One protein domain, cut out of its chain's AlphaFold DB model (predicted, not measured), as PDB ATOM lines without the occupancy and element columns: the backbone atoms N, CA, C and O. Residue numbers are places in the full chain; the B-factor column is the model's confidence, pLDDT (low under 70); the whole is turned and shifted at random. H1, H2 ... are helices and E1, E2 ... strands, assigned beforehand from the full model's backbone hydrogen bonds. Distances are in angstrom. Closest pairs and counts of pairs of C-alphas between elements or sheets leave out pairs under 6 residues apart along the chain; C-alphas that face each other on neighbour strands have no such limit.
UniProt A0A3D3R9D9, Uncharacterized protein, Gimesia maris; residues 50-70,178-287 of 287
ATOM      1  N   VAL A  50     112.207 126.509 108.220       96.94
ATOM      2  CA  VAL A  50     113.667 126.617 108.228       96.94
ATOM      3  C   VAL A  50     114.243 125.341 107.632       96.94
ATOM      4  O   VAL A  50     113.907 124.236 108.055       96.94
ATOM      5  N   THR A  51     115.105 125.496 106.633       95.12
ATOM      6  CA  THR A  51     115.885 124.391 106.072       95.12
ATOM      7  C   THR A  51     117.198 124.290 106.829       95.12
ATOM      8  O   THR A  51     117.898 125.290 106.968       95.12
ATOM      9  N   TYR A  52     117.511 123.089 107.301       95.88
ATOM     10  CA  TYR A  52     118.780 122.763 107.942       95.88
ATOM     11  C   TYR A  52     119.592 121.856 107.024       95.88
ATOM     12  O   TYR A  52     119.024 121.124 106.208       95.88
ATOM     13  N   SER A  53     120.909 121.900 107.170       94.38
ATOM     14  CA  SER A  53     121.810 120.937 106.565       94.38
ATOM     15  C   SER A  53     121.582 119.544 107.156       94.38
ATOM     16  O   SER A  53     121.082 119.358 108.269       94.38
ATOM     17  N   ASP A  54     121.987 118.544 106.391       91.31
ATOM     18  CA  ASP A  54     122.079 117.148 106.797       91.31
ATOM     19  C   ASP A  54     123.497 116.795 107.290       91.31
ATOM     20  O   ASP A  54     123.835 115.619 107.420       91.31
ATOM     21  N   GLU A  55     124.351 117.789 107.571       94.81
ATOM     22  CA  GLU A  55     125.670 117.582 108.176       94.81
ATOM     23  C   GLU A  55     125.547 117.424 109.689       94.81
ATOM     24  O   GLU A  55     125.783 118.348 110.473       94.81
ATOM     25  N   LEU A  56     125.159 116.223 110.112       96.94
ATOM     26  CA  LEU A  56     124.909 115.961 111.519       96.94
ATOM     27  C   LEU A  56     126.188 115.635 112.284       96.94
ATOM     28  O   LEU A  56     127.016 114.818 111.871       96.94
ATOM     29  N   VAL A  57     126.302 116.235 113.462       96.19
ATOM     30  CA  VAL A  57     127.403 116.038 114.403       96.19
ATOM     31  C   VAL A  57     126.870 115.750 115.810       96.19
ATOM     32  O   VAL A  57     125.732 116.113 116.125       96.19
ATOM     33  N   PRO A  58     127.656 115.080 116.672       96.25
ATOM     34  CA  PRO A  58     127.274 114.850 118.061       96.25
ATOM     35  C   PRO A  58     127.007 116.169 118.787       96.25
ATOM     36  O   PRO A  58     127.876 117.035 118.833       96.25
ATOM     37  N   ALA A  59     125.828 116.304 119.394       92.00
ATOM     38  CA  ALA A  59     125.429 117.536 120.077       92.00
ATOM     39  C   ALA A  59     126.043 117.703 121.480       92.00
ATOM     40  O   ALA A  59     125.870 118.736 122.124       92.00
ATOM     41  N   GLY A  60     126.723 116.672 121.990       83.94
ATOM     42  CA  GLY A  60     127.094 116.593 123.401       83.94
ATOM     43  C   GLY A  60     125.867 116.393 124.298       83.94
ATOM     44  O   GLY A  60     124.858 115.835 123.870       83.94
ATOM     45  N   LYS A  61     125.950 116.817 125.564       76.12
ATOM     46  CA  LYS A  61     124.820 116.769 126.506       76.12
ATOM     47  C   LYS A  61     124.213 118.176 126.628       76.12
ATOM     48  O   LYS A  61     124.732 118.958 127.423       76.12
ATOM     49  N   PRO A  62     123.149 118.523 125.872       73.50
ATOM     50  CA  PRO A  62     122.487 119.816 126.027       73.50
ATOM     51  C   PRO A  62     121.937 119.984 127.449       73.50
ATOM     52  O   PRO A  62     121.616 118.999 128.122       73.50
ATOM     53  N   THR A  63     121.783 121.235 127.889       72.25
ATOM     54  CA  THR A  63     121.248 121.596 129.212       72.25
ATOM     55  C   THR A  63     119.766 121.244 129.310       72.25
ATOM     56  O   THR A  63     118.887 122.086 129.159       72.25
ATOM     57  N   SER A  64     119.461 119.973 129.540       70.50
ATOM     58  CA  SER A  64     118.102 119.465 129.730       70.50
ATOM     59  C   SER A  64     118.012 118.727 131.065       70.50
ATOM     60  O   SER A  64     118.995 118.102 131.471       70.50
ATOM     61  N   PRO A  65     116.863 118.790 131.767       74.31
ATOM     62  CA  PRO A  65     116.628 117.938 132.927       74.31
ATOM     63  C   PRO A  65     116.849 116.469 132.564       74.31
ATOM     64  O   PRO A  65     116.604 116.070 131.423       74.31
ATOM     65  N   ASP A  66     117.275 115.654 133.528       76.06
ATOM     66  CA  ASP A  66     117.328 114.212 133.306       76.06
ATOM     67  C   ASP A  66     115.901 113.703 133.049       76.06
ATOM     68  O   ASP A  66     114.982 113.877 133.852       76.06
ATOM     69  N   GLN A  67     115.712 113.110 131.877       81.69
ATOM     70  CA  GLN A  67     114.423 112.670 131.368       81.69
ATOM     71  C   GLN A  67     114.488 111.179 131.035       81.69
ATOM     72  O   GLN A  67     115.527 110.658 130.625       81.69
ATOM     73  N   GLN A  68     113.360 110.485 131.191       89.56
ATOM     74  CA  GLN A  68     113.249 109.092 130.760       89.56
ATOM     75  C   GLN A  68     113.456 108.987 129.244       89.56
ATOM     76  O   GLN A  68     112.906 109.821 128.518       89.56
ATOM     77  N   PRO A  69     114.175 107.962 128.750       93.06
ATOM     78  CA  PRO A  69     114.343 107.764 127.321       93.06
ATOM     79  C   PRO A  69     113.007 107.740 126.575       93.06
ATOM     80  O   PRO A  69     111.989 107.227 127.050       93.06
ATOM     81  N   GLY A  70     113.024 108.308 125.378       95.44
ATOM     82  CA  GLY A  70     111.945 108.217 124.420       95.44
ATOM     83  C   GLY A  70     111.690 106.767 124.014       95.44
ATOM     84  O   GLY A  70     112.580 105.917 124.022       95.44
ATOM     85  N   MET A 178     116.304 109.938 114.051       98.19
ATOM     86  CA  MET A 178     115.349 109.596 113.000       98.19
ATOM     87  C   MET A 178     114.868 110.886 112.337       98.19
ATOM     88  O   MET A 178     114.416 111.779 113.060       98.19
ATOM     89  N   PRO A 179     114.949 111.005 111.005       98.00
ATOM     90  CA  PRO A 179     114.428 112.168 110.303       98.00
ATOM     91  C   PRO A 179     112.904 112.252 110.424       98.00
ATOM     92  O   PRO A 179     112.207 111.240 110.538       98.00
ATOM     93  N   SER A 180     112.390 113.479 110.420       98.12
ATOM     94  CA  SER A 180     110.969 113.775 110.265       98.12
ATOM     95  C   SER A 180     110.754 115.171 109.678       98.12
ATOM     96  O   SER A 180     110.283 116.092 110.353       98.12
ATOM     97  N   SER A 181     111.128 115.328 108.409       97.19
ATOM     98  CA  SER A 181     110.879 116.526 107.598       97.19
ATOM     99  C   SER A 181     109.587 116.380 106.774       97.19
ATOM    100  O   SER A 181     108.831 115.418 106.945       97.19
ATOM    101  N   LEU A 182     109.289 117.341 105.887       94.06
ATOM    102  CA  LEU A 182     108.202 117.188 104.908       94.06
ATOM    103  C   LEU A 182     108.444 116.010 103.962       94.06
ATOM    104  O   LEU A 182     107.533 115.197 103.776       94.06
ATOM    105  N   ASP A 183     109.668 115.909 103.450       93.62
ATOM    106  CA  ASP A 183     110.070 114.938 102.431       93.62
ATOM    107  C   ASP A 183     110.404 113.564 103.023       93.62
ATOM    108  O   ASP A 183     110.091 112.532 102.432       93.62
ATOM    109  N   GLU A 184     110.987 113.541 104.224       95.38
ATOM    110  CA  GLU A 184     111.378 112.320 104.929       95.38
ATOM    111  C   GLU A 184     110.711 112.271 106.316       95.38
ATOM    112  O   GLU A 184     111.330 112.616 107.325       95.38
ATOM    113  N   PRO A 185     109.419 111.894 106.396       96.00
ATOM    114  CA  PRO A 185     108.720 111.754 107.668       96.00
ATOM    115  C   PRO A 185     109.189 110.518 108.441       96.00
ATOM    116  O   PRO A 185     109.471 109.474 107.851       96.00
ATOM    117  N   ILE A 186     109.145 110.586 109.775       96.56
ATOM    118  CA  ILE A 186     109.454 109.423 110.612       96.56
ATOM    119  C   ILE A 186     108.538 108.235 110.289       96.56
ATOM    120  O   ILE A 186     107.309 108.356 110.242       96.56
ATOM    121  N   VAL A 187     109.138 107.054 110.131       96.19
ATOM    122  CA  VAL A 187     108.419 105.797 109.890       96.19
ATOM    123  C   VAL A 187     108.308 105.008 111.184       96.19
ATOM    124  O   VAL A 187     109.269 104.444 111.694       96.19
ATOM    125  N   THR A 188     107.093 104.961 111.718       94.00
ATOM    126  CA  THR A 188     106.768 104.340 113.003       94.00
ATOM    127  C   THR A 188     105.325 103.837 112.984       94.00
ATOM    128  O   THR A 188     104.507 104.248 112.162       94.00
ATOM    129  N   SER A 189     105.003 102.880 113.843       91.38
ATOM    130  CA  SER A 189     103.712 102.204 113.937       91.38
ATOM    131  C   SER A 189     103.376 101.959 115.403       91.38
ATOM    132  O   SER A 189     104.008 101.138 116.069       91.38
ATOM    133  N   GLY A 190     102.332 102.622 115.895       92.12
ATOM    134  CA  GLY A 190     101.918 102.577 117.297       92.12
ATOM    135  C   GLY A 190     102.128 103.917 118.000       92.12
ATOM    136  O   GLY A 190     102.317 104.941 117.350       92.12
ATOM    137  N   ARG A 191     102.059 103.909 119.338       95.38
ATOM    138  CA  ARG A 191     102.267 105.105 120.167       95.38
ATOM    139  C   ARG A 191     103.745 105.304 120.445       95.38
ATOM    140  O   ARG A 191     104.350 104.487 121.139       95.38
ATOM    141  N   TRP A 192     104.307 106.386 119.932       97.38
ATOM    142  CA  TRP A 192     105.710 106.725 120.129       97.38
ATOM    143  C   TRP A 192     105.852 108.039 120.897       97.38
ATOM    144  O   TRP A 192     104.969 108.899 120.872       97.38
ATOM    145  N   SER A 193     106.971 108.171 121.603       98.19
ATOM    146  CA  SER A 193     107.334 109.392 122.314       98.19
ATOM    147  C   SER A 193     108.822 109.657 122.111       98.19
ATOM    148  O   SER A 193     109.628 108.883 122.611       98.19
ATOM    149  N   LEU A 194     109.209 110.723 121.416       98.38
ATOM    150  CA  LEU A 194     110.614 111.029 121.117       98.38
ATOM    151  C   LEU A 194     110.920 112.503 121.365       98.38
ATOM    152  O   LEU A 194     110.018 113.343 121.397       98.38
ATOM    153  N   TYR A 195     112.200 112.794 121.549       98.31
ATOM    154  CA  TYR A 195     112.705 114.136 121.787       98.31
ATOM    155  C   TYR A 195     113.185 114.782 120.498       98.31
ATOM    156  O   TYR A 195     113.673 114.091 119.612       98.31
ATOM    157  N   PHE A 196     113.085 116.100 120.420       98.38
ATOM    158  CA  PHE A 196     113.682 116.927 119.378       98.38
ATOM    159  C   PHE A 196     114.284 118.175 120.023       98.38
ATOM    160  O   PHE A 196     113.891 118.565 121.126       98.38
ATOM    161  N   TYR A 197     115.261 118.781 119.362       97.88
ATOM    162  CA  TYR A 197     115.933 119.968 119.875       97.88
ATOM    163  C   TYR A 197     115.263 121.244 119.375       97.88
ATOM    164  O   TYR A 197     114.884 121.328 118.208       97.88
ATOM    165  N   VAL A 198     115.141 122.236 120.253       97.75
ATOM    166  CA  VAL A 198     114.678 123.583 119.908       97.75
ATOM    167  C   VAL A 198     115.874 124.527 120.037       97.75
ATOM    168  O   VAL A 198     116.266 124.784 121.174       97.75
ATOM    169  N   PRO A 199     116.455 125.025 118.928       96.88
ATOM    170  CA  PRO A 199     117.623 125.910 118.959       96.88
ATOM    171  C   PRO A 199     117.391 127.210 119.726       96.88
ATOM    172  O   PRO A 199     116.242 127.663 119.846       96.88
ATOM    173  N   HIS A 200     118.467 127.836 120.199       94.81
ATOM    174  CA  HIS A 200     118.400 129.144 120.840       94.81
ATOM    175  C   HIS A 200     117.749 130.197 119.937       94.81
ATOM    176  O   HIS A 200     117.873 130.208 118.715       94.81
ATOM    177  N   GLY A 201     116.972 131.089 120.551       94.75
ATOM    178  CA  GLY A 201     116.258 132.146 119.844       94.75
ATOM    179  C   GLY A 201     114.975 131.699 119.137       94.75
ATOM    180  O   GLY A 201     114.192 132.573 118.751       94.75
ATOM    181  N   THR A 202     114.691 130.394 119.031       97.31
ATOM    182  CA  THR A 202     113.447 129.890 118.422       97.31
ATOM    183  C   THR A 202     112.226 130.464 119.141       97.31
ATOM    184  O   THR A 202     112.102 130.361 120.360       97.31
ATOM    185  N   LYS A 203     111.303 131.073 118.386       97.50
ATOM    186  CA  LYS A 203     110.063 131.669 118.928       97.50
ATOM    187  C   LYS A 203     108.827 130.810 118.703       97.50
ATOM    188  O   LYS A 203     107.899 130.857 119.506       97.50
ATOM    189  N   VAL A 204     108.819 130.032 117.624       98.31
ATOM    190  CA  VAL A 204     107.701 129.177 117.225       98.31
ATOM    191  C   VAL A 204     108.242 127.841 116.734       98.31
ATOM    192  O   VAL A 204     109.155 127.799 115.907       98.31
ATOM    193  N   ILE A 205     107.655 126.752 117.223       98.62
ATOM    194  CA  ILE A 205     107.821 125.406 116.680       98.62
ATOM    195  C   ILE A 205     106.680 125.196 115.686       98.62
ATOM    196  O   ILE A 205     105.526 125.030 116.085       98.62
ATOM    197  N   GLY A 206     107.000 125.234 114.397       98.31
ATOM    198  CA  GLY A 206     106.086 124.862 113.328       98.31
ATOM    199  C   GLY A 206     106.136 123.356 113.109       98.31
ATOM    200  O   GLY A 206     107.221 122.780 112.970       98.31
ATOM    201  N   VAL A 207     104.972 122.713 113.069       98.00
ATOM    202  CA  VAL A 207     104.850 121.276 112.796       98.00
ATOM    203  C   VAL A 207     103.761 120.988 111.781       98.00
ATOM    204  O   VAL A 207     102.773 121.711 111.713       98.00
ATOM    205  N   HIS A 208     103.899 119.885 111.048       97.00
ATOM    206  CA  HIS A 208     102.783 119.253 110.349       97.00
ATOM    207  C   HIS A 208     102.479 117.897 110.989       97.00
ATOM    208  O   HIS A 208     103.328 117.002 111.023       97.00
ATOM    209  N   GLY A 209     101.260 117.718 111.485       95.00
ATOM    210  CA  GLY A 209     100.855 116.523 112.223       95.00
ATOM    211  C   GLY A 209      99.392 116.586 112.642       95.00
ATOM    212  O   GLY A 209      98.668 117.464 112.191       95.00
ATOM    213  N   GLY A 210      98.932 115.661 113.485       90.56
ATOM    214  CA  GLY A 210      97.538 115.613 113.939       90.56
ATOM    215  C   GLY A 210      97.167 114.289 114.608       90.56
ATOM    216  O   GLY A 210      98.038 113.492 114.958       90.56
ATOM    217  N   ASP A 211      95.862 114.052 114.735       89.88
ATOM    218  CA  ASP A 211      95.199 112.886 115.336       89.88
ATOM    219  C   ASP A 211      95.377 112.757 116.855       89.88
ATOM    220  O   ASP A 211      94.440 112.970 117.629       89.88
ATOM    221  N   ARG A 212      96.570 112.374 117.310       93.88
ATOM    222  CA  ARG A 212      96.822 112.072 118.723       93.88
ATOM    223  C   ARG A 212      98.263 112.349 119.112       93.88
ATOM    224  O   ARG A 212      99.166 112.247 118.288       93.88
ATOM    225  N   GLY A 213      98.451 112.588 120.406       96.12
ATOM    226  CA  GLY A 213      99.726 112.920 121.032       96.12
ATOM    227  C   GLY A 213      99.771 114.380 121.462       96.12
ATOM    228  O   GLY A 213      98.796 115.117 121.304       96.12
ATOM    229  N   SER A 214     100.909 114.804 121.993       98.06
ATOM    230  CA  SER A 214     101.145 116.192 122.376       98.06
ATOM    231  C   SER A 214     102.600 116.605 122.215       98.06
ATOM    232  O   SER A 214     103.484 115.761 122.077       98.06
ATOM    233  N   ILE A 215     102.841 117.913 122.213       98.44
ATOM    234  CA  ILE A 215     104.168 118.508 122.344       98.44
ATOM    235  C   ILE A 215     104.319 118.988 123.784       98.44
ATOM    236  O   ILE A 215     103.489 119.750 124.288       98.44
ATOM    237  N   GLN A 216     105.379 118.527 124.436       98.12
ATOM    238  CA  GLN A 216     105.749 118.892 125.793       98.12
ATOM    239  C   GLN A 216     107.033 119.717 125.781       98.12
ATOM    240  O   GLN A 216     107.950 119.447 125.000       98.12
ATOM    241  N   ASP A 217     107.083 120.698 126.675       96.62
ATOM    242  CA  ASP A 217     108.278 121.490 126.938       96.62
ATOM    243  C   ASP A 217     109.342 120.683 127.718       96.62
ATOM    244  O   ASP A 217     109.092 119.536 128.118       96.62
ATOM    245  N   PRO A 218     110.529 121.258 127.983       95.31
ATOM    246  CA  PRO A 218     111.601 120.562 128.694       95.31
ATOM    247  C   PRO A 218     111.250 120.134 130.129       95.31
ATOM    248  O   PRO A 218     111.919 119.265 130.688       95.31
ATOM    249  N   THR A 219     110.214 120.718 130.738       93.50
ATOM    250  CA  THR A 219     109.722 120.339 132.076       93.50
ATOM    251  C   THR A 219     108.708 119.191 132.027       93.50
ATOM    252  O   THR A 219     108.312 118.670 133.067       93.50
ATOM    253  N   GLY A 220     108.296 118.774 130.825       94.12
ATOM    254  CA  GLY A 220     107.259 117.768 130.602       94.12
ATOM    255  C   GLY A 220     105.842 118.342 130.578       94.12
ATOM    256  O   GLY A 220     104.881 117.583 130.435       94.12
ATOM    257  N   LYS A 221     105.684 119.667 130.689       95.88
ATOM    258  CA  LYS A 221     104.377 120.319 130.598       95.88
ATOM    259  C   LYS A 221     103.919 120.348 129.144       95.88
ATOM    260  O   LYS A 221     104.666 120.720 128.243       95.88
ATOM    261  N   GLU A 222     102.666 119.967 128.922       98.06
ATOM    262  CA  GLU A 222     102.033 120.034 127.608       98.06
ATOM    263  C   GLU A 222     101.879 121.492 127.149       98.06
ATOM    264  O   GLU A 222     101.269 122.310 127.838       98.06
ATOM    265  N   GLN A 223     102.431 121.794 125.974       98.19
ATOM    266  CA  GLN A 223     102.301 123.086 125.291       98.19
ATOM    267  C   GLN A 223     101.313 123.009 124.124       98.19
ATOM    268  O   GLN A 223     100.740 124.021 123.726       98.19
ATOM    269  N   PHE A 224     101.091 121.811 123.576       98.19
ATOM    270  CA  PHE A 224     100.159 121.611 122.474       98.19
ATOM    271  C   PHE A 224      99.611 120.185 122.439       98.19
ATOM    272  O   PHE A 224     100.375 119.230 122.548       98.19
ATOM    273  N   SER A 225      98.307 120.033 122.211       97.56
ATOM    274  CA  SER A 225      97.645 118.732 122.068       97.56
ATOM    275  C   SER A 225      97.192 118.500 120.631       97.56
ATOM    276  O   SER A 225      96.470 119.327 120.072       97.56
ATOM    277  N   PHE A 226      97.553 117.353 120.055       95.75
ATOM    278  CA  PHE A 226      97.041 116.892 118.760       95.75
ATOM    279  C   PHE A 226      95.697 116.171 118.872       95.75
ATOM    280  O   PHE A 226      95.113 115.834 117.846       95.75
ATOM    281  N   LYS A 227      95.209 115.913 120.093       91.06
ATOM    282  CA  LYS A 227      93.966 115.175 120.321       91.06
ATOM    283  C   LYS A 227      92.801 115.820 119.562       91.06
ATOM    284  O   LYS A 227      92.566 117.018 119.695       91.06
ATOM    285  N   ASP A 228      92.093 115.004 118.785       86.38
ATOM    286  CA  ASP A 228      90.917 115.384 117.989       86.38
ATOM    287  C   ASP A 228      91.205 116.461 116.920       86.38
ATOM    288  O   ASP A 228      90.291 117.049 116.338       86.38
ATOM    289  N   ARG A 229      92.487 116.707 116.614       92.25
ATOM    290  CA  ARG A 229      92.913 117.606 115.541       92.25
ATOM    291  C   ARG A 229      93.134 116.832 114.248       92.25
ATOM    292  O   ARG A 229      93.676 115.730 114.247       92.25
ATOM    293  N   LYS A 230      92.748 117.427 113.120       92.62
ATOM    294  CA  LYS A 230      93.066 116.883 111.792       92.62
ATOM    295  C   LYS A 230      94.569 116.985 111.523       92.62
ATOM    296  O   LYS A 230      95.266 117.747 112.181       92.62
ATOM    297  N   ALA A 231      95.064 116.227 110.548       92.88
ATOM    298  CA  ALA A 231      96.409 116.462 110.039       92.88
ATOM    299  C   ALA A 231      96.466 117.860 109.399       92.88
ATOM    300  O   ALA A 231      95.714 118.122 108.462       92.88
ATOM    301  N   ASN A 232      97.283 118.758 109.953       94.38
ATOM    302  CA  ASN A 232      97.477 120.117 109.449       94.38
ATOM    303  C   ASN A 232      98.803 120.705 109.966       94.38
ATOM    304  O   ASN A 232      99.520 120.079 110.753       94.38
ATOM    305  N   TYR A 233      99.101 121.923 109.531       95.81
ATOM    306  CA  TYR A 233     100.142 122.774 110.073       95.81
ATOM    307  C   TYR A 233      99.692 123.420 111.384       95.81
ATOM    308  O   TYR A 233      98.554 123.878 111.511       95.81
ATOM    309  N   TYR A 234     100.592 123.446 112.363       96.50
ATOM    310  CA  TYR A 234     100.362 124.045 113.670       96.50
ATOM    311  C   TYR A 234     101.584 124.833 114.130       96.50
ATOM    312  O   TYR A 234     102.713 124.358 114.005       96.50
ATOM    313  N   SER A 235     101.319 125.992 114.727       97.56
ATOM    314  CA  SER A 235     102.294 126.812 115.442       97.56
ATOM    315  C   SER A 235     102.200 126.599 116.940       97.56
ATOM    316  O   SER A 235     101.124 126.718 117.530       97.56
ATOM    317  N   ILE A 236     103.339 126.322 117.571       98.12
ATOM    318  CA  ILE A 236     103.465 126.225 119.023       98.12
ATOM    319  C   ILE A 236     104.451 127.300 119.493       98.12
ATOM    320  O   ILE A 236     105.617 127.251 119.096       98.12
ATOM    321  N   PRO A 237     104.034 128.273 120.321       98.06
ATOM    322  CA  PRO A 237     104.953 129.274 120.845       98.06
ATOM    323  C   PRO A 237     105.993 128.622 121.760       98.06
ATOM    324  O   PRO A 237     105.678 127.714 122.529       98.06
ATOM    325  N   VAL A 238     107.228 129.115 121.703       98.19
ATOM    326  CA  VAL A 238     108.318 128.711 122.598       98.19
ATOM    327  C   VAL A 238     108.373 129.694 123.767       98.19
ATOM    328  O   VAL A 238     108.720 130.861 123.561       98.19
ATOM    329  N   PRO A 239     108.027 129.273 124.999       96.69
ATOM    330  CA  PRO A 239     108.161 130.129 126.169       96.69
ATOM    331  C   PRO A 239     109.613 130.570 126.373       96.69
ATOM    332  O   PRO A 239     110.548 129.827 126.075       96.69
ATOM    333  N   ALA A 240     109.800 131.771 126.923       94.12
ATOM    334  CA  ALA A 240     111.130 132.292 127.223       94.12
ATOM    335  C   ALA A 240     111.920 131.320 128.119       94.12
ATOM    336  O   ALA A 240     111.419 130.878 129.155       94.12
ATOM    337  N   GLY A 241     113.152 130.997 127.717       91.88
ATOM    338  CA  GLY A 241     114.032 130.081 128.448       91.88
ATOM    339  C   GLY A 241     113.742 128.593 128.224       91.88
ATOM    340  O   GLY A 241     114.353 127.754 128.897       91.88
ATOM    341  N   SER A 242     112.824 128.247 127.317       94.69
ATOM    342  CA  SER A 242     112.573 126.863 126.890       94.69
ATOM    343  C   SER A 242     113.293 126.490 125.588       94.69
ATOM    344  O   SER A 242     113.278 125.319 125.215       94.69
ATOM    345  N   ASP A 243     113.914 127.448 124.907       95.50
ATOM    346  CA  ASP A 243     114.849 127.241 123.801       95.50
ATOM    347  C   ASP A 243     116.217 126.731 124.292       95.50
ATOM    348  O   ASP A 243     116.513 126.752 125.490       95.50
ATOM    349  N   GLY A 244     117.033 126.213 123.373       94.62
ATOM    350  CA  GLY A 244     118.311 125.553 123.658       94.62
ATOM    351  C   GLY A 244     118.176 124.191 124.352       94.62
ATOM    352  O   GLY A 244     119.122 123.704 124.977       94.62
ATOM    353  N   LYS A 245     116.985 123.577 124.318       95.38
ATOM    354  CA  LYS A 245     116.623 122.406 125.139       95.38
ATOM    355  C   LYS A 245     115.878 121.347 124.341       95.38
ATOM    356  O   LYS A 245     115.324 121.615 123.274       95.38
ATOM    357  N   LEU A 246     115.823 120.138 124.897       96.44
ATOM    358  CA  LEU A 246     114.994 119.072 124.351       96.44
ATOM    359  C   LEU A 246     113.521 119.261 124.701       96.44
ATOM    360  O   LEU A 246     113.139 119.366 125.867       96.44
ATOM    361  N   TRP A 247     112.706 119.219 123.659       98.06
ATOM    362  CA  TRP A 247     111.257 119.121 123.717       98.06
ATOM    363  C   TRP A 247     110.831 117.715 123.324       98.06
ATOM    364  O   TRP A 247     111.604 116.964 122.730       98.06
ATOM    365  N   LYS A 248     109.601 117.334 123.663       98.19
ATOM    366  CA  LYS A 248     109.117 115.968 123.453       98.19
ATOM    367  C   LYS A 248     107.834 115.956 122.649       98.19
ATOM    368  O   LYS A 248     106.861 116.599 123.025       98.19
ATOM    369  N   VAL A 249     107.798 115.144 121.598       98.38
ATOM    370  CA  VAL A 249     106.531 114.623 121.083       98.38
ATOM    371  C   VAL A 249     106.160 113.426 121.943       98.38
ATOM    372  O   VAL A 249     106.939 112.485 122.077       98.38
ATOM    373  N   ASN A 250     104.982 113.459 122.552       98.00
ATOM    374  CA  ASN A 250     104.522 112.438 123.475       98.00
ATOM    375  C   ASN A 250     103.284 111.709 122.935       98.00
ATOM    376  O   ASN A 250     102.283 112.338 122.607       98.00
ATOM    377  N   GLN A 251     103.332 110.375 122.895       97.12
ATOM    378  CA  GLN A 251     102.208 109.487 122.561       97.12
ATOM    379  C   GLN A 251     101.562 109.737 121.183       97.12
ATOM    380  O   GLN A 251     100.362 109.500 120.982       97.12
ATOM    381  N   ALA A 252     102.361 110.164 120.205       96.44
ATOM    382  CA  ALA A 252     101.895 110.352 118.837       96.44
ATOM    383  C   ALA A 252     101.539 109.010 118.169       96.44
ATOM    384  O   ALA A 252     102.164 107.988 118.445       96.44
ATOM    385  N   ALA A 253     100.492 108.996 117.330       92.81
ATOM    386  CA  ALA A 253     100.142 107.838 116.475       92.81
ATOM    387  C   ALA A 253     100.714 107.945 115.068       92.81
ATOM    388  O   ALA A 253     100.963 106.932 114.420       92.81
ATOM    389  N   SER A 254     100.834 109.179 114.597       91.69
ATOM    390  CA  SER A 254     101.117 109.516 113.213       91.69
ATOM    391  C   SER A 254     102.433 110.282 113.148       91.69
ATOM    392  O   SER A 254     102.854 110.845 114.164       91.69
ATOM    393  N   PRO A 255     103.096 110.322 111.983       94.44
ATOM    394  CA  PRO A 255     104.313 111.104 111.825       94.44
ATOM    395  C   PRO A 255     104.059 112.589 112.117       94.44
ATOM    396  O   PRO A 255     103.143 113.187 111.544       94.44
ATOM    397  N   ILE A 256     104.884 113.178 112.985       97.44
ATOM    398  CA  ILE A 256     104.930 114.622 113.241       97.44
ATOM    399  C   ILE A 256     106.155 115.172 112.524       97.44
ATOM    400  O   ILE A 256     107.267 114.735 112.804       97.44
ATOM    401  N   ARG A 257     105.956 116.099 111.592       98.06
ATOM    402  CA  ARG A 257     107.027 116.704 110.795       98.06
ATOM    403  C   ARG A 257     107.416 118.033 111.408       98.06
ATOM    404  O   ARG A 257     106.529 118.818 111.742       98.06
ATOM    405  N   LEU A 258     108.708 118.267 111.560       98.56
ATOM    406  CA  LEU A 258     109.265 119.472 112.168       98.56
ATOM    407  C   LEU A 258     109.654 120.453 111.060       98.56
ATOM    408  O   LEU A 258     110.261 120.046 110.070       98.56
ATOM    409  N   LEU A 259     109.261 121.722 111.200       98.31
ATOM    410  CA  LEU A 259     109.353 122.698 110.106       98.31
ATOM    411  C   LEU A 259     110.204 123.920 110.437       98.31
ATOM    412  O   LEU A 259     110.724 124.538 109.520       98.31
ATOM    413  N   THR A 260     110.343 124.298 111.708       98.31
ATOM    414  CA  THR A 260     111.153 125.465 112.125       98.31
ATOM    415  C   THR A 260     112.354 125.090 112.991       98.31
ATOM    416  O   THR A 260     113.199 125.931 113.283       98.31
ATOM    417  N   VAL A 261     112.454 123.821 113.378       98.50
ATOM    418  CA  VAL A 261     113.521 123.250 114.212       98.50
ATOM    419  C   VAL A 261     114.168 122.080 113.467       98.50
ATOM    420  O   VAL A 261     113.539 121.561 112.537       98.50
ATOM    421  N   PRO A 262     115.386 121.642 113.841       98.38
ATOM    422  CA  PRO A 262     116.060 120.540 113.166       98.38
ATOM    423  C   PRO A 262     115.158 119.302 113.089       98.38
ATOM    424  O   PRO A 262     114.628 118.878 114.122       98.38
ATOM    425  N   PRO A 263     114.956 118.711 111.897       98.25
ATOM    426  CA  PRO A 263     113.923 117.708 111.678       98.25
ATOM    427  C   PRO A 263     114.363 116.308 112.107       98.25
ATOM    428  O   PRO A 263     114.223 115.347 111.356       98.25
ATOM    429  N   TYR A 264     114.888 116.187 113.325       98.50
ATOM    430  CA  TYR A 264     115.463 114.959 113.853       98.50
ATOM    431  C   TYR A 264     114.909 114.642 115.235       98.50
ATOM    432  O   TYR A 264     115.004 115.434 116.174       98.50
ATOM    433  N   PHE A 265     114.359 113.440 115.361       98.50
ATOM    434  CA  PHE A 265     113.976 112.872 116.640       98.50
ATOM    435  C   PHE A 265     115.108 112.037 117.234       98.50
ATOM    436  O   PHE A 265     115.871 111.401 116.513       98.50
ATOM    437  N   THR A 266     115.168 111.968 118.559       97.62
ATOM    438  CA  THR A 266     116.085 111.111 119.316       97.62
ATOM    439  C   THR A 266     115.393 110.504 120.538       97.62
ATOM    440  O   THR A 266     114.355 110.994 120.997       97.62
ATOM    441  N   ARG A 267     115.954 109.426 121.099       97.06
ATOM    442  CA  ARG A 267     115.455 108.856 122.361       97.06
ATOM    443  C   ARG A 267     115.963 109.628 123.573       97.06
ATOM    444  O   ARG A 267     115.317 109.584 124.611       97.06
ATOM    445  N   SER A 268     117.097 110.315 123.487       95.06
ATOM    446  CA  SER A 268     117.643 111.053 124.629       95.06
ATOM    447  C   SER A 268     118.708 112.063 124.208       95.06
ATOM    448  O   SER A 268     119.242 111.986 123.106       95.06
ATOM    449  N   ALA A 269     119.065 112.968 125.120       93.75
ATOM    450  CA  ALA A 269     120.154 113.927 124.930       93.75
ATOM    451  C   ALA A 269     121.497 113.277 124.565       93.75
ATOM    452  O   ALA A 269     122.233 113.838 123.765       93.75
ATOM    453  N   THR A 270     121.817 112.099 125.104       93.88
ATOM    454  CA  THR A 270     123.098 111.427 124.827       93.88
ATOM    455  C   THR A 270     123.150 110.754 123.459       93.88
ATOM    456  O   THR A 270     124.226 110.361 123.021       93.88
ATOM    457  N   GLU A 271     122.010 110.616 122.781       95.94
ATOM    458  CA  GLU A 271     121.913 110.043 121.435       95.94
ATOM    459  C   GLU A 271     121.751 111.127 120.357       95.94
ATOM    460  O   GLU A 271     121.624 110.805 119.175       95.94
ATOM    461  N   LEU A 272     121.724 112.401 120.760       96.50
ATOM    462  CA  LEU A 272     121.371 113.521 119.903       96.50
ATOM    463  C   LEU A 272     122.482 113.840 118.898       96.50
ATOM    464  O   LEU A 272     123.643 114.067 119.251       96.50
ATOM    465  N   LEU A 273     122.066 113.941 117.642       97.81
ATOM    466  CA  LEU A 273     122.824 114.551 116.564       97.81
ATOM    467  C   LEU A 273     122.094 115.816 116.116       97.81
ATOM    468  O   LEU A 273     120.863 115.819 116.052       97.81
ATOM    469  N   LEU A 274     122.845 116.869 115.807       97.50
ATOM    470  CA  LEU A 274     122.306 118.125 115.292       97.50
ATOM    471  C   LEU A 274     123.055 118.562 114.033       97.50
ATOM    472  O   LEU A 274     124.241 118.242 113.911       97.50
ATOM    473  N   PRO A 275     122.390 119.303 113.127       97.31
ATOM    474  CA  PRO A 275     123.072 120.019 112.058       97.31
ATOM    475  C   PRO A 275     124.194 120.883 112.634       97.31
ATOM    476  O   PRO A 275     124.006 121.545 113.661       97.31
ATOM    477  N   ARG A 276     125.366 120.857 111.997       95.62
ATOM    478  CA  ARG A 276     126.562 121.572 112.465       95.62
ATOM    479  C   ARG A 276     126.288 123.049 112.740       95.62
ATOM    480  O   ARG A 276     126.718 123.557 113.773       95.62
ATOM    481  N   GLU A 277     125.541 123.706 111.860       95.31
ATOM    482  CA  GLU A 277     125.223 125.130 111.959       95.31
ATOM    483  C   GLU A 277     124.381 125.474 113.195       95.31
ATOM    484  O   GLU A 277     124.500 126.570 113.737       95.31
ATOM    485  N   VAL A 278     123.577 124.530 113.697       95.75
ATOM    486  CA  VAL A 278     122.801 124.718 114.932       95.75
ATOM    487  C   VAL A 278     123.735 124.758 116.130       95.75
ATOM    488  O   VAL A 278     123.590 125.614 116.993       95.75
ATOM    489  N   LEU A 279     124.720 123.855 116.182       92.31
ATOM    490  CA  LEU A 279     125.696 123.852 117.272       92.31
ATOM    491  C   LEU A 279     126.582 125.094 117.247       92.31
ATOM    492  O   LEU A 279     126.893 125.623 118.308       92.31
ATOM    493  N   GLN A 280     126.984 125.563 116.066       91.44
ATOM    494  CA  GLN A 280     127.771 126.792 115.928       91.44
ATOM    495  C   GLN A 280     126.987 128.000 116.453       91.44
ATOM    496  O   GLN A 280     127.473 128.704 117.336       91.44
ATOM    497  N   ALA A 281     125.735 128.162 116.009       90.38
ATOM    498  CA  ALA A 281     124.868 129.245 116.465       90.38
ATOM    499  C   ALA A 281     124.605 129.205 117.983       90.38
ATOM    500  O   ALA A 281     124.651 130.239 118.648       90.38
ATOM    501  N   ASP A 282     124.373 128.018 118.546       89.25
ATOM    502  CA  ASP A 282     123.976 127.863 119.950       89.25
ATOM    503  C   ASP A 282     125.164 127.849 120.929       89.25
ATOM    504  O   ASP A 282     124.996 128.164 122.108       89.25
ATOM    505  N   SER A 283     126.371 127.504 120.469       76.94
ATOM    506  CA  SER A 283     127.589 127.536 121.296       76.94
ATOM    507  C   SER A 283     128.236 128.921 121.384       76.94
ATOM    508  O   SER A 283     129.127 129.114 122.211       76.94
ATOM    509  N   GLY A 284     127.802 129.881 120.557       58.28
ATOM    510  CA  GLY A 284     128.444 131.194 120.437       58.28
ATOM    511  C   GLY A 284     129.877 131.121 119.900       58.28
ATOM    512  O   GLY A 284     130.633 132.080 120.047       58.28
ATOM    513  N   LEU A 285     130.265 129.977 119.327       39.75
ATOM    514  CA  LEU A 285     131.529 129.797 118.628       39.75
ATOM    515  C   LEU A 285     131.322 130.250 117.181       39.75
ATOM    516  O   LEU A 285     131.062 129.435 116.295       39.75
ATOM    517  N   ASP A 286     131.411 131.562 116.970       34.09
ATOM    518  CA  ASP A 286     131.872 132.078 115.683       34.09
ATOM    519  C   ASP A 286     133.303 131.540 115.457       34.09
ATOM    520  O   ASP A 286     134.076 131.440 116.415       34.09
ATOM    521  N   GLU A 287     133.614 131.121 114.224       35.94
ATOM    522  CA  GLU A 287     134.925 130.570 113.820       35.94
ATOM    523  C   GLU A 287     136.136 131.407 114.268       35.94
ATOM    524  O   GLU A 287     136.090 132.657 114.173       35.94
TER     525      GLU A 287
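AT A GLANCE: This is residues 50 to 70 and 178 to 287 of the 287 residues of an uncharacterized protein of Gimesia maris (UniProt A0A3D3R9D9). Little of this domain is regular structure: the sheet E2 E7 E4 E5 and the pair E3 E6 make a loose sandwich, with the pair E1 E8 and H1 at one end. The 131 printed residues hold eight named strands, then one helix, mostly strand but under half in named elements; the sheets are antiparallel. It is compact, radius of gyration of the C-alphas 13.7 A, spanning 46 by 30 by 25 A.

HOW THE PARTS SIT: E1, residues 56 to 58, neighbours E8, residues 273 to 275: N 57 and O 274, 2.9 A. Edge strand E2, residues 192 to 198, neighbours E7, residues 245 to 252: N 194 and O 249, 2.9 A. E3, residues 204 to 209, neighbours E6, residues 232 to 237: N 205 and O 236, 2.8 A. E4, residues 214 to 216, neighbours E7, N 216 and O 248, 2.8 A, and forms a hairpin with E5, residues 222 to 225: N 215 and O 224, 2.8 A. In H1, residues 276 to 283, every O i to N i+4 pair is within hydrogen-bond range.

IN THESE COORDINATES: E1 begins at C-alpha 56 (124.909, 115.961, 111.519); E7 measures 20.0 A; H1 ends at C-alpha 283 (127.589, 127.536, 121.296).

THE WHOLE: Residues 71 to 177 are cut out, C-alphas 70 and 178 being 12.0 A apart. E7 to E8 is a long link. Residues 284 to 287 have pLDDT under 70.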